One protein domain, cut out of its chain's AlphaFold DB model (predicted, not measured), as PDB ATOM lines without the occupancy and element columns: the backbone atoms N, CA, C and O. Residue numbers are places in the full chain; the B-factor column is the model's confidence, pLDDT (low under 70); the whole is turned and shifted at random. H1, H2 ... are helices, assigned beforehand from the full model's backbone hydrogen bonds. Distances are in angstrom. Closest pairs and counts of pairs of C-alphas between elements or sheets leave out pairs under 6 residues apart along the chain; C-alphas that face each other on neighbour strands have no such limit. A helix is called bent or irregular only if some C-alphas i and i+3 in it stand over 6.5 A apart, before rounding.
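Overview. This is residues 188 to 231 of the 349 residues of the protein "Hypothetical protein" of Rotaria sp. Silwood2 (UniProt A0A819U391). One long kinked helix, H3, folds back beside two shorter helices, H1 and H2, which follow each other along one side of it: H2 packs on the first part of H3 and H1 on its later part. The link from H2 to H3, residues 206 to 211, makes the turn at one end of the shape. The printed part has 44 residues with three named helices, in the order H1, H2, H3, and no named strand; its class is all helix. It is only just compact, close to loose, with a radius of gyration of the C-alphas of 10.7 A, and spans 28 by 20 by 14 A.

Arrangement. Go along from Thr 188 to H1, residues 192 to 200, and look on to H3, residues 212 to 228, which touches H1 with residues 222 to 226 alone. Their closest C-alphas are those of Ala 199 and Lys 225, 5.3 A apart. The two run opposite ways at a steep tilt of 36 degrees, only just past shallow. Next comes H2, residues 202 to 205. H1 and H2 touch only at the corner by their link, and only just, with 3 pairs of C-alphas within 8 A; the closest are those of Asp 198 and Gly 204, 5.1 A apart. H3 touches H2 with residues 214 to 218 alone, and the closest C-alphas are those of Ala 202 and Asp 218, 6.1 A apart. Along the backbone, O i to N i+4 pairs are within hydrogen-bond range in 4 of 5 cases in H1 and 11 of 13 in H3. H2 is too short for such a pair, but its one O i to N i+3 pair is within range.

Along the chain. Find C-alpha 192 at (6.249, 45.163, -21.206); from there H1 runs 13.5 A to C-alpha 200. H2 goes from Ala 202 to Gly 205, 6.0 A. Then find C-alpha 212 at (-14.260, 28.167, -10.714), where H3 begins; it ends 23.7 A away, at C-alpha 228, (7.644, 36.489, -14.277). On the way H3 has a kink of 52 degrees near residue 221, and it is irregular: C-alphas 220 and 223 are 7.2 A apart.

Size, cuts and confidence. The two C-alphas farthest apart are those of Thr 191 and Phe 212, 29.3 A. The C-alphas of Thr 188 and Val 231, the first and last printed, are 14.1 A apart. The printed part has no cut. The link from H1 to H2 is tight, with 1 residue, and that from H2 to H3 is short, with 6. Look in the B-factor column for a mean pLDDT of the printed part of 72.0; residues 188 to 191 and 201 to 211 are under 70.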
ATOM      1  N   THR A 188       3.607  36.495 -29.845       44.31
ATOM      2  CA  THR A 188       4.326  37.671 -29.359       44.31
ATOM      3  C   THR A 188       3.334  38.807 -29.127       44.31
ATOM      4  O   THR A 188       3.331  39.811 -29.837       44.31
ATOM      5  N   LYS A 189       2.485  38.685 -28.103       50.22
ATOM      6  CA  LYS A 189       2.168  39.900 -27.349       50.22
ATOM      7  C   LYS A 189       3.454  40.304 -26.641       50.22
ATOM      8  O   LYS A 189       4.173  39.444 -26.139       50.22
ATOM      9  N   THR A 190       3.761  41.591 -26.603       56.66
ATOM     10  CA  THR A 190       3.745  42.345 -25.341       56.66
ATOM     11  C   THR A 190       4.566  43.619 -25.478       56.66
ATOM     12  O   THR A 190       5.781  43.616 -25.670       56.66
ATOM     13  N   THR A 191       3.883  44.744 -25.301       67.38
ATOM     14  CA  THR A 191       4.524  45.846 -24.591       67.38
ATOM     15  C   THR A 191       4.746  45.370 -23.154       67.38
ATOM     16  O   THR A 191       3.891  44.686 -22.598       67.38
ATOM     17  N   TRP A 192       5.891  45.679 -22.541       78.38
ATOM     18  CA  TRP A 192       6.249  45.163 -21.206       78.38
ATOM     19  C   TRP A 192       5.155  45.442 -20.154       78.38
ATOM     20  O   TRP A 192       4.831  44.585 -19.342       78.38
ATOM     21  N   ARG A 193       4.475  46.594 -20.263       75.50
ATOM     22  CA  ARG A 193       3.309  46.965 -19.440       75.50
ATOM     23  C   ARG A 193       2.165  45.947 -19.503       75.50
ATOM     24  O   ARG A 193       1.486  45.729 -18.506       75.50
ATOM     25  N   GLN A 194       1.955  45.328 -20.657       75.19
ATOM     26  CA  GLN A 194       0.868  44.383 -20.876       75.19
ATOM     27  C   GLN A 194       1.092  43.060 -20.132       75.19
ATOM     28  O   GLN A 194       0.120  42.465 -19.695       75.19
ATOM     29  N   GLN A 195       2.346  42.666 -19.869       76.44
ATOM     30  CA  GLN A 195       2.642  41.504 -19.016       76.44
ATOM     31  C   GLN A 195       2.131  41.695 -17.586       76.44
ATOM     32  O   GLN A 195       1.607  40.762 -16.989       76.44
ATOM     33  N   PHE A 196       2.232  42.914 -17.049       81.69
ATOM     34  CA  PHE A 196       1.704  43.230 -15.722       81.69
ATOM     35  C   PHE A 196       0.176  43.237 -15.706       81.69
ATOM     36  O   PHE A 196      -0.432  42.742 -14.762       81.69
ATOM     37  N   THR A 197      -0.453  43.763 -16.759       76.25
ATOM     38  CA  THR A 197      -1.916  43.746 -16.896       76.25
ATOM     39  C   THR A 197      -2.455  42.321 -17.032       76.25
ATOM     40  O   THR A 197      -3.421  41.970 -16.362       76.25
ATOM     41  N   ASP A 198      -1.793  41.480 -17.825       73.19
ATOM     42  CA  ASP A 198      -2.170  40.076 -18.014       73.19
ATOM     43  C   ASP A 198      -1.888  39.232 -16.755       73.19
ATOM     44  O   ASP A 198      -2.614  38.280 -16.478       73.19
ATOM     45  N   ALA A 199      -0.884  39.596 -15.948       75.50
ATOM     46  CA  ALA A 199      -0.618  38.959 -14.657       75.50
ATOM     47  C   ALA A 199      -1.652  39.321 -13.573       75.50
ATOM     48  O   ALA A 199      -1.869  38.529 -12.659       75.50
ATOM     49  N   MET A 200      -2.282  40.501 -13.662       73.12
ATOM     50  CA  MET A 200      -3.290  40.971 -12.698       73.12
ATOM     51  C   MET A 200      -4.728  40.569 -13.055       73.12
ATOM     52  O   MET A 200      -5.584  40.568 -12.174       73.12
ATOM     53  N   ASN A 201      -5.003  40.213 -14.312       68.75
ATOM     54  CA  ASN A 201      -6.344  39.849 -14.767       68.75
ATOM     55  C   ASN A 201      -6.528  38.327 -14.841       68.75
ATOM     56  O   ASN A 201      -5.748  37.629 -15.491       68.75
ATOM     57  N   ALA A 202      -7.614  37.815 -14.248       59.03
ATOM     58  CA  ALA A 202      -8.031  36.427 -14.443       59.03
ATOM     59  C   ALA A 202      -8.322  36.189 -15.934       59.03
ATOM     60  O   ALA A 202      -9.049  36.960 -16.570       59.03
ATOM     61  N   ASN A 203      -7.699  35.158 -16.503       59.06
ATOM     62  CA  ASN A 203      -7.851  34.762 -17.905       59.06
ATOM     63  C   ASN A 203      -7.647  35.888 -18.954       59.06
ATOM     64  O   ASN A 203      -8.303  35.903 -19.996       59.06
ATOM     65  N   GLY A 204      -6.776  36.870 -18.683       57.81
ATOM     66  CA  GLY A 204      -6.503  37.975 -19.618       57.81
ATOM     67  C   GLY A 204      -7.684  38.931 -19.849       57.81
ATOM     68  O   GLY A 204      -7.680  39.669 -20.834       57.81
ATOM     69  N   GLY A 205      -8.684  38.924 -18.953       57.28
ATOM     70  CA  GLY A 205      -9.856  39.809 -18.992       57.28
ATOM     71  C   GLY A 205     -11.117  39.216 -19.635       57.28
ATOM     72  O   GLY A 205     -12.105  39.933 -19.765       57.28
ATOM     73  N   ASP A 206     -11.112  37.937 -20.025       52.44
ATOM     74  CA  ASP A 206     -12.253  37.283 -20.686       52.44
ATOM     75  C   ASP A 206     -13.140  36.545 -19.661       52.44
ATOM     76  O   ASP A 206     -12.913  35.378 -19.324       52.44
ATOM     77  N   LEU A 207     -14.134  37.260 -19.117       56.09
ATOM     78  CA  LEU A 207     -14.988  36.796 -18.010       56.09
ATOM     79  C   LEU A 207     -15.976  35.679 -18.409       56.09
ATOM     80  O   LEU A 207     -16.511  34.992 -17.542       56.09
ATOM     81  N   GLU A 208     -16.234  35.493 -19.707       55.31
ATOM     82  CA  GLU A 208     -17.306  34.611 -20.201       55.31
ATOM     83  C   GLU A 208     -16.921  33.121 -20.260       55.31
ATOM     84  O   GLU A 208     -17.788  32.264 -20.410       55.31
ATOM     85  N   THR A 209     -15.636  32.778 -20.094       53.72
ATOM     86  CA  THR A 209     -15.136  31.385 -20.192       53.72
ATOM     87  C   THR A 209     -14.550  30.830 -18.889       53.72
ATOM     88  O   THR A 209     -14.095  29.686 -18.836       53.72
ATOM     89  N   THR A 210     -14.563  31.605 -17.802       54.66
ATOM     90  CA  THR A 210     -13.890  31.229 -16.552       54.66
ATOM     91  C   THR A 210     -14.727  30.293 -15.675       54.66
ATOM     92  O   THR A 210     -15.693  30.703 -15.042       54.66
ATOM     93  N   THR A 211     -14.308  29.029 -15.580       69.38
ATOM     94  CA  THR A 211     -14.799  28.074 -14.561       69.38
ATOM     95  C   THR A 211     -14.169  28.385 -13.192       69.38
ATOM     96  O   THR A 211     -13.055  28.899 -13.132       69.38
ATOM     97  N   PHE A 212     -14.813  28.014 -12.077       76.56
ATOM     98  CA  PHE A 212     -14.260  28.167 -10.714       76.56
ATOM     99  C   PHE A 212     -12.839  27.582 -10.556       76.56
ATOM    100  O   PHE A 212     -11.989  28.157  -9.880       76.56
ATOM    101  N   ALA A 213     -12.543  26.483 -11.258       71.62
ATOM    102  CA  ALA A 213     -11.208  25.888 -11.303       71.62
ATOM    103  C   ALA A 213     -10.141  26.818 -11.920       71.62
ATOM    104  O   ALA A 213      -9.003  26.829 -11.457       71.62
ATOM    105  N   HIS A 214     -10.504  27.634 -12.918       70.25
ATOM    106  CA  HIS A 214      -9.595  28.616 -13.516       70.25
ATOM    107  C   HIS A 214      -9.283  29.760 -12.550       70.25
ATOM    108  O   HIS A 214      -8.129  30.164 -12.458       70.25
ATOM    109  N   TYR A 215     -10.261  30.214 -11.760       76.69
ATOM    110  CA  TYR A 215     -10.028  31.218 -10.714       76.69
ATOM    111  C   TYR A 215      -9.051  30.731  -9.643       76.69
ATOM    112  O   TYR A 215      -8.142  31.462  -9.257       76.69
ATOM    113  N   ILE A 216      -9.206  29.483  -9.188       80.56
ATOM    114  CA  ILE A 216      -8.279  28.877  -8.222       80.56
ATOM    115  C   ILE A 216      -6.872  28.762  -8.821       80.56
ATOM    116  O   ILE A 216      -5.894  29.116  -8.163       80.56
ATOM    117  N   GLY A 217      -6.765  28.304 -10.071       77.62
ATOM    118  CA  GLY A 217      -5.483  28.203 -10.771       77.62
ATOM    119  C   GLY A 217      -4.798  29.558 -10.956       77.62
ATOM    120  O   GLY A 217      -3.598  29.687 -10.705       77.62
ATOM    121  N   ASP A 218      -5.554  30.588 -11.331       77.38
ATOM    122  CA  ASP A 218      -5.047  31.949 -11.498       77.38
ATOM    123  C   ASP A 218      -4.617  32.571 -10.165       77.38
ATOM    124  O   ASP A 218      -3.581  33.230 -10.116       77.38
ATOM    125  N   PHE A 219      -5.336  32.297  -9.074       82.88
ATOM    126  CA  PHE A 219      -4.966  32.749  -7.732       82.88
ATOM    127  C   PHE A 219      -3.684  32.075  -7.219       82.88
ATOM    128  O   PHE A 219      -2.761  32.756  -6.776       82.88
ATOM    129  N   LEU A 220      -3.585  30.746  -7.331       82.38
ATOM    130  CA  LEU A 220      -2.396  29.985  -6.913       82.38
ATOM    131  C   LEU A 220      -1.151  30.348  -7.732       82.38
ATOM    132  O   LEU A 220      -0.036  30.334  -7.214       82.38
ATOM    133  N   SER A 221      -1.335  30.680  -9.011       81.44
ATOM    134  CA  SER A 221      -0.244  31.070  -9.907       81.44
ATOM    135  C   SER A 221       0.027  32.574  -9.941       81.44
ATOM    136  O   SER A 221       1.016  32.975 -10.550       81.44
ATOM    137  N   PHE A 222      -0.782  33.408  -9.276       84.38
ATOM    138  CA  PHE A 222      -0.655  34.871  -9.302       84.38
ATOM    139  C   PHE A 222       0.744  35.337  -8.902       84.38
ATOM    140  O   PHE A 222       1.365  36.121  -9.621       84.38
ATOM    141  N   LEU A 223       1.268  34.798  -7.794       84.50
ATOM    142  CA  LEU A 223       2.609  35.125  -7.310       84.50
ATOM    143  C   LEU A 223       3.662  34.867  -8.395       84.50
ATOM    144  O   LEU A 223       4.510  35.717  -8.655       84.50
ATOM    145  N   TRP A 224       3.568  33.721  -9.072       82.31
ATOM    146  CA  TRP A 224       4.497  33.334 -10.130       82.31
ATOM    147  C   TRP A 224       4.324  34.164 -11.400       82.31
ATOM    148  O   TRP A 224       5.313  34.608 -11.976       82.31
ATOM    149  N   LYS A 225       3.087  34.449 -11.812       82.56
ATOM    150  CA  LYS A 225       2.791  35.310 -12.967       82.56
ATOM    151  C   LYS A 225       3.332  36.722 -12.769       82.56
ATOM    152  O   LYS A 225       3.944  37.278 -13.678       82.56
ATOM    153  N   PHE A 226       3.143  37.284 -11.577       85.06
ATOM    154  CA  PHE A 226       3.633  38.616 -11.243       85.06
ATOM    155  C   PHE A 226       5.163  38.665 -11.204       85.06
ATOM    156  O   PHE A 226       5.767  39.568 -11.779       85.06
ATOM    157  N   LEU A 227       5.799  37.661 -10.596       84.31
ATOM    158  CA  LEU A 227       7.255  37.517 -10.585       84.31
ATOM    159  C   LEU A 227       7.835  37.392 -12.004       84.31
ATOM    160  O   LEU A 227       8.839  38.032 -12.313       84.31
ATOM    161  N   PHE A 228       7.188  36.639 -12.894       83.12
ATOM    162  CA  PHE A 228       7.644  36.489 -14.277       83.12
ATOM    163  C   PHE A 228       7.378  37.711 -15.167       83.12
ATOM    164  O   PHE A 228       8.089  37.877 -16.154       83.12
ATOM    165  N   ALA A 229       6.459  38.613 -14.808       85.19
ATOM    166  CA  ALA A 229       6.241  39.871 -15.540       85.19
ATOM    167  C   ALA A 229       7.440  40.845 -15.463       85.19
ATOM    168  O   ALA A 229       7.564  41.770 -16.268       85.19
ATOM    169  N   PHE A 230       8.363  40.635 -14.516       85.62
ATOM    170  CA  PHE A 230       9.631  41.369 -14.470       85.62
ATOM    171  C   PHE A 230      10.627  40.921 -15.547       85.62
ATOM    172  O   PHE A 230      11.570  41.657 -15.845       85.62
ATOM    173  N   VAL A 231      10.433  39.745 -16.149       87.25
ATOM    174  CA  VAL A 231      11.271  39.271 -17.250       87.25
ATOM    175  C   VAL A 231      10.813  39.962 -18.539       87.25
ATOM    176  O   VAL A 231       9.666  39.800 -18.948       87.25
TER     177      VAL A 231